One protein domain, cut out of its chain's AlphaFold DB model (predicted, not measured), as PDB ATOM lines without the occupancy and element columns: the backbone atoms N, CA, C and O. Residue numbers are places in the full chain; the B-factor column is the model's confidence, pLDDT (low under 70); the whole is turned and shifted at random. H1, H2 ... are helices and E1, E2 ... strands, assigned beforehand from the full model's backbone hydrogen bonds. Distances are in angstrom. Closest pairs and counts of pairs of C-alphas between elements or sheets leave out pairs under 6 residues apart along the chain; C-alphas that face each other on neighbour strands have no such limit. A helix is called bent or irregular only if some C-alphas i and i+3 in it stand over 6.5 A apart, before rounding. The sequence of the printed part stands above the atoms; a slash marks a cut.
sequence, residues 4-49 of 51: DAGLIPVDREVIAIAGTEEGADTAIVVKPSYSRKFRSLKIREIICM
ATOM      1  N   ASP A   4      -8.986   0.914  16.593       96.50
ATOM      2  CA  ASP A   4      -8.171   0.973  15.369       96.50
ATOM      3  C   ASP A   4      -6.803   0.298  15.525       96.50
ATOM      4  O   ASP A   4      -6.256  -0.204  14.549       96.50
ATOM      5  N   ALA A   5      -6.277   0.241  16.751       97.12
ATOM      6  CA  ALA A   5      -5.061  -0.502  17.074       97.12
ATOM      7  C   ALA A   5      -5.305  -2.015  17.260       97.12
ATOM      8  O   ALA A   5      -4.361  -2.753  17.518       97.12
ATOM      9  N   GLY A   6      -6.556  -2.486  17.165       95.94
ATOM     10  CA  GLY A   6      -6.911  -3.893  17.374       95.94
ATOM     11  C   GLY A   6      -6.778  -4.370  18.823       95.94
ATOM     12  O   GLY A   6      -6.752  -5.572  19.065       95.94
ATOM     13  N   LEU A   7      -6.690  -3.449  19.789       97.75
ATOM     14  CA  LEU A   7      -6.466  -3.763  21.207       97.75
ATOM     15  C   LEU A   7      -7.751  -4.137  21.948       97.75
ATOM     16  O   LEU A   7      -7.697  -4.760  23.004       97.75
ATOM     17  N   ILE A   8      -8.904  -3.736  21.411       97.19
ATOM     18  CA  ILE A   8     -10.215  -4.064  21.965       97.19
ATOM     19  C   ILE A   8     -11.120  -4.685  20.894       97.19
ATOM     20  O   ILE A   8     -11.029  -4.326  19.716       97.19
ATOM     21  N   PRO A   9     -12.019  -5.593  21.296       95.88
ATOM     22  CA  PRO A   9     -13.037  -6.159  20.422       95.88
ATOM     23  C   PRO A   9     -14.049  -5.090  19.974       95.88
ATOM     24  O   PRO A   9     -14.413  -4.208  20.751       95.88
ATOM     25  N   VAL A  10     -14.534  -5.190  18.732       96.31
ATOM     26  CA  VAL A  10     -15.558  -4.287  18.153       96.31
ATOM     27  C   VAL A  10     -16.935  -4.939  17.985       96.31
ATOM     28  O   VAL A  10     -17.900  -4.301  17.566       96.31
ATOM     29  N   ASP A  11     -17.043  -6.222  18.312       95.44
ATOM     30  CA  ASP A  11     -18.259  -7.031  18.231       95.44
ATOM     31  C   ASP A  11     -19.066  -7.058  19.541       95.44
ATOM     32  O   ASP A  11     -20.251  -7.392  19.516       95.44
ATOM     33  N   ARG A  12     -18.474  -6.612  20.656       96.12
ATOM     34  CA  ARG A  12     -19.102  -6.514  21.984       96.12
ATOM     35  C   ARG A  12     -18.945  -5.130  22.607       96.12
ATOM     36  O   ARG A  12     -18.198  -4.287  22.118       96.12
ATOM     37  N   GLU A  13     -19.699  -4.899  23.672       98.06
ATOM     38  CA  GLU A  13     -19.673  -3.654  24.436       98.06
ATOM     39  C   GLU A  13     -18.442  -3.600  25.346       98.06
ATOM     40  O   GLU A  13     -17.954  -4.629  25.821       98.06
ATOM     41  N   VAL A  14     -17.926  -2.391  25.556       98.00
ATOM     42  CA  VAL A  14     -16.778  -2.103  26.424       98.00
ATOM     43  C   VAL A  14     -17.066  -0.858  27.260       98.00
ATOM     44  O   VAL A  14     -17.891  -0.025  26.876       98.00
ATOM     45  N   ILE A  15     -16.360  -0.710  28.380       98.31
ATOM     46  CA  ILE A  15     -16.388   0.520  29.177       98.31
ATOM     47  C   ILE A  15     -15.249   1.424  28.709       98.31
ATOM     48  O   ILE A  15     -14.096   0.994  28.643       98.31
ATOM     49  N   ALA A  16     -15.572   2.673  28.383       98.12
ATOM     50  CA  ALA A  16     -14.591   3.722  28.133       98.12
ATOM     51  C   ALA A  16     -14.562   4.681  29.326       98.12
ATOM     52  O   ALA A  16     -15.616   5.118  29.784       98.12
ATOM     53  N   ILE A  17     -13.359   5.002  29.806       98.12
ATOM     54  CA  ILE A  17     -13.109   5.936  30.910       98.12
ATOM     55  C   ILE A  17     -12.270   7.096  30.369       98.12
ATOM     56  O   ILE A  17     -11.317   6.869  29.617       98.12
ATOM     57  N   ALA A  18     -12.638   8.320  30.733       97.44
ATOM     58  CA  ALA A  18     -11.975   9.561  30.348       97.44
ATOM     59  C   ALA A  18     -12.012  10.580  31.503       97.44
ATOM     60  O   ALA A  18     -12.720  10.382  32.492       97.44
ATOM     61  N   GLY A  19     -11.240  11.660  31.378       97.00
ATOM     62  CA  GLY A  19     -11.191  12.766  32.335       97.00
ATOM     63  C   GLY A  19     -11.066  14.119  31.641       97.00
ATOM     64  O   GLY A  19     -10.641  14.185  30.482       97.00
ATOM     65  N   THR A  20     -11.431  15.186  32.351       96.94
ATOM     66  CA  THR A  20     -11.230  16.577  31.928       96.94
ATOM     67  C   THR A  20      -9.855  17.068  32.379       96.94
ATOM     68  O   THR A  20      -9.610  17.164  33.574       96.94
ATOM     69  N   GLU A  21      -8.973  17.404  31.429       96.31
ATOM     70  CA  GLU A  21      -7.555  17.770  31.642       96.31
ATOM     71  C   GLU A  21      -6.705  16.654  32.281       96.31
ATOM     72  O   GLU A  21      -5.830  16.094  31.616       96.31
ATOM     73  N   GLU A  22      -6.989  16.301  33.534       94.94
ATOM     74  CA  GLU A  22      -6.330  15.258  34.318       94.94
ATOM     75  C   GLU A  22      -7.339  14.354  35.053       94.94
ATOM     76  O   GLU A  22      -8.519  14.665  35.198       94.94
ATOM     77  N   GLY A  23      -6.879  13.193  35.521       96.44
ATOM     78  CA  GLY A  23      -7.732  12.246  36.245       96.44
ATOM     79  C   GLY A  23      -8.768  11.529  35.366       96.44
ATOM     80  O   GLY A  23      -8.546  11.283  34.179       96.44
ATOM     81  N   ALA A  24      -9.878  11.116  35.986       97.69
ATOM     82  CA  ALA A  24     -10.977  10.398  35.343       97.69
ATOM     83  C   ALA A  24     -12.317  10.768  36.000       97.69
ATOM     84  O   ALA A  24     -12.555  10.427  37.159       97.69
ATOM     85  N   ASP A  25     -13.184  11.458  35.262       97.56
ATOM     86  CA  ASP A  25     -14.479  11.981  35.728       97.56
ATOM     87  C   ASP A  25     -15.674  11.508  34.876       97.56
ATOM     88  O   ASP A  25     -16.829  11.744  35.237       97.56
ATOM     89  N   THR A  26     -15.404  10.814  33.765       98.25
ATOM     90  CA  THR A  26     -16.402  10.414  32.774       98.25
ATOM     91  C   THR A  26     -16.240   8.940  32.425       98.25
ATOM     92  O   THR A  26     -15.150   8.484  32.071       98.25
ATOM     93  N   ALA A  27     -17.338   8.186  32.459       98.56
ATOM     94  CA  ALA A  27     -17.352   6.790  32.039       98.56
ATOM     95  C   ALA A  27     -18.637   6.438  31.286       98.56
ATOM     96  O   ALA A  27     -19.737   6.851  31.664       98.56
ATOM     97  N   ILE A  28     -18.500   5.646  30.222       98.50
ATOM     98  CA  ILE A  28     -19.616   5.204  29.378       98.50
ATOM     99  C   ILE A  28     -19.496   3.721  29.026       98.50
ATOM    100  O   ILE A  28     -18.390   3.196  28.878       98.50
ATOM    101  N   VAL A  29     -20.636   3.073  28.789       98.50
ATOM    102  CA  VAL A  29     -20.694   1.806  28.049       98.50
ATOM    103  C   VAL A  29     -20.860   2.136  26.569       98.50
ATOM    104  O   VAL A  29     -21.772   2.869  26.175       98.50
ATOM    105  N   VAL A  30     -19.982   1.603  25.723       98.12
ATOM    106  CA  VAL A  30     -19.959   1.884  24.285       98.12
ATOM    107  C   VAL A  30     -19.813   0.590  23.488       98.12
ATOM    108  O   VAL A  30     -19.036  -0.293  23.844       98.12
ATOM    109  N   LYS A  31     -20.537   0.483  22.369       98.12
ATOM    110  CA  LYS A  31     -20.207  -0.454  21.293       98.12
ATOM    111  C   LYS A  31     -19.213   0.244  20.356       98.12
ATOM    112  O   LYS A  31     -19.626   1.157  19.625       98.12
ATOM    113  N   PRO A  32     -17.918  -0.114  20.403       97.50
ATOM    114  CA  PRO A  32     -16.893   0.596  19.660       97.50
ATOM    115  C   PRO A  32     -16.962   0.241  18.170       97.50
ATOM    116  O   PRO A  32     -17.541  -0.763  17.761       97.50
ATOM    117  N   SER A  33     -16.368   1.091  17.339       97.56
ATOM    118  CA  SER A  33     -16.255   0.886  15.897       97.56
ATOM    119  C   SER A  33     -14.936   1.474  15.407       97.56
ATOM    120  O   SER A  33     -14.402   2.395  16.021       97.56
ATOM    121  N   TYR A  34     -14.431   0.970  14.282       96.62
ATOM    122  CA  TYR A  34     -13.276   1.554  13.601       96.62
ATOM    123  C   TYR A  34     -13.565   2.979  13.123       96.62
ATOM    124  O   TYR A  34     -14.700   3.282  12.729       96.62
ATOM    125  N   SER A  35     -12.528   3.814  13.035       95.38
ATOM    126  CA  SER A  35     -12.637   5.205  12.564       95.38
ATOM    127  C   SER A  35     -13.252   5.321  11.168       95.38
ATOM    128  O   SER A  35     -14.101   6.178  10.927       95.38
ATOM    129  N   ARG A  36     -12.941   4.386  10.256       96.06
ATOM    130  CA  ARG A  36     -13.549   4.321   8.907       96.06
ATOM    131  C   ARG A  36     -15.071   4.119   8.928       96.06
ATOM    132  O   ARG A  36     -15.743   4.397   7.942       96.06
ATOM    133  N   LYS A  37     -15.613   3.613  10.038       95.50
ATOM    134  CA  LYS A  37     -17.038   3.349  10.263       95.50
ATOM    135  C   LYS A  37     -17.566   4.131  11.470       95.50
ATOM    136  O   LYS A  37     -18.486   3.655  12.125       95.50
ATOM    137  N   PHE A  38     -17.027   5.317  11.765       93.75
ATOM    138  CA  PHE A  38     -17.322   6.093  12.981       93.75
ATOM    139  C   PHE A  38     -18.819   6.216  13.323       93.75
ATOM    140  O   PHE A  38     -19.207   6.054  14.472       93.75
ATOM    141  N   ARG A  39     -19.692   6.384  12.320       96.19
ATOM    142  CA  ARG A  39     -21.160   6.448  12.508       96.19
ATOM    143  C   ARG A  39     -21.803   5.170  13.075       96.19
ATOM    144  O   ARG A  39     -22.960   5.200  13.493       96.19
ATOM    145  N   SER A  40     -21.075   4.058  13.067       96.31
ATOM    146  CA  SER A  40     -21.499   2.778  13.645       96.31
ATOM    147  C   SER A  40     -21.180   2.673  15.137       96.31
ATOM    148  O   SER A  40     -21.689   1.762  15.784       96.31
ATOM    149  N   LEU A  41     -20.369   3.586  15.689       97.56
ATOM    150  CA  LEU A  41     -20.140   3.688  17.127       97.56
ATOM    151  C   LEU A  41     -21.459   4.027  17.823       97.56
ATOM    152  O   LEU A  41     -22.211   4.894  17.365       97.56
ATOM    153  N   LYS A  42     -21.756   3.332  18.923       97.75
ATOM    154  CA  LYS A  42     -22.978   3.557  19.702       97.75
ATOM    155  C   LYS A  42     -22.652   3.665  21.180       97.75
ATOM    156  O   LYS A  42     -22.149   2.712  21.765       97.75
ATOM    157  N   ILE A  43     -22.984   4.806  21.772       97.75
ATOM    158  CA  ILE A  43     -23.022   4.970  23.226       97.75
ATOM    159  C   ILE A  43     -24.283   4.255  23.723       97.75
ATOM    160  O   ILE A  43     -25.358   4.435  23.148       97.75
ATOM    161  N   ARG A  44     -24.130   3.391  24.722       98.12
ATOM    162  CA  ARG A  44     -25.213   2.585  25.300       98.12
ATOM    163  C   ARG A  44     -25.695   3.154  26.616       98.12
ATOM    164  O   ARG A  44     -26.896   3.227  26.836       98.12
ATOM    165  N   GLU A  45     -24.751   3.579  27.441       98.44
ATOM    166  CA  GLU A  45     -25.014   4.058  28.788       98.44
ATOM    167  C   GLU A  45     -23.979   5.110  29.173       98.44
ATOM    168  O   GLU A  45     -22.813   5.013  28.782       98.44
ATOM    169  N   ILE A  46     -24.415   6.101  29.947       98.25
ATOM    170  CA  ILE A  46     -23.545   7.056  30.629       98.25
ATOM    171  C   ILE A  46     -23.534   6.655  32.102       98.25
ATOM    172  O   ILE A  46     -24.576   6.702  32.750       98.25
ATOM    173  N   ILE A  47     -22.370   6.248  32.606       98.38
ATOM    174  CA  ILE A  47     -22.195   5.803  33.995       98.38
ATOM    175  C   ILE A  47     -22.009   7.026  34.897       98.38
ATOM    176  O   ILE A  47     -22.653   7.160  35.934       98.38
ATOM    177  N   CYS A  48     -21.130   7.940  34.485       98.00
ATOM    178  CA  CYS A  48     -20.899   9.217  35.146       98.00
ATOM    179  C   CYS A  48     -20.381  10.254  34.143       98.00
ATOM    180  O   CYS A  48     -19.773   9.902  33.129       98.00
ATOM    181  N   MET A  49     -20.641  11.526  34.439       97.25
ATOM    182  CA  MET A  49     -20.077  12.689  33.756       97.25
ATOM    183  C   MET A  49     -20.118  13.904  34.705       97.25
ATOM    184  O   MET A  49     -20.978  13.929  35.597       97.25
TER     185      MET A  49
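AT A GLANCE: This is residues 4 to 49 of the 51 residues of an uncharacterized protein of Bathyarchaeota archaeon (strain B24) (UniProt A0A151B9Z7). A small twisted sheet of three antiparallel strands, E1, E2 and E3, makes the body, and a small irregular helix, H1, sits off the sheet beyond the end where E2 stops and E3 starts. The first stretch, residues 4 to 13, runs past that same end before it enters E1, while the loop of residues 19 to 25 between E1 and E2 lies at the other end of the strands. The printed part has 46 residues, with one named helix and three named strands in the order E1, E2, H1, E3; the sheet's order is E1, E2, E3, and the class is mixed, helices and strands. It is only just compact, close to loose, with a radius of gyration of the C-alphas of 11.3 A, and the C-alphas span 28 by 20 by 17 A.

IN THESE COORDINATES: The printed part begins at Asp 4, with its C-alpha at (-8.171, 0.973, 15.369). E1 takes residues 14 to 18, 13.2 A from first to last C-alpha, and begins at C-alpha 14 at (-16.778, -2.103, 26.424). E2 takes residues 26 to 31 and is 16.3 A long. H1 takes residues 35 to 40 and is 9.3 A long; it is irregular, with C-alphas 36 and 39 8.7 A apart. E3, residues 42 to 48, is 16.6 A long and ends at C-alpha 48 at (-20.899, 9.217, 35.146).

HOW THE PARTS SIT: E1 and E2 form a hairpin, antiparallel with 151 degrees between their directions. The C-alphas of Ile 17 and Ala 27 face each other at 4.5 A, and N 16 and O 28 are within hydrogen-bond range at 2.9 A. E2 is the inner strand, and E1 and E3 are the edge strands. E2 and E3 are antiparallel at 156 degrees; the C-alphas of Val 30 and Ile 43 face each other at 4.5 A. Across this pair N 31 and O 42 are 2.8 A apart, and N 29 and O 45 are 2.9 A apart, both within hydrogen-bond range. The sheet is only just strongly twisted, its C-alphas lying up to 4.1 A off their best plane. H1 is not on the sheet, with 1 pair of C-alphas within 10 A, and it is apart from E1. In H1, 0 of 2 O i to N i+4 pairs are within hydrogen-bond range, against 2 of 3 O i to N i+3 pairs.

THE WHOLE: The two C-alphas farthest apart are those of Asp 11 and Glu 21, 30.2 A. The printed part has no cut. The links from E2 to H1 and from H1 to E3 are tight, the link from E1 to E2 is short, and no link is long. The mean pLDDT of the printed part is 97.2, and no printed residue is under 70.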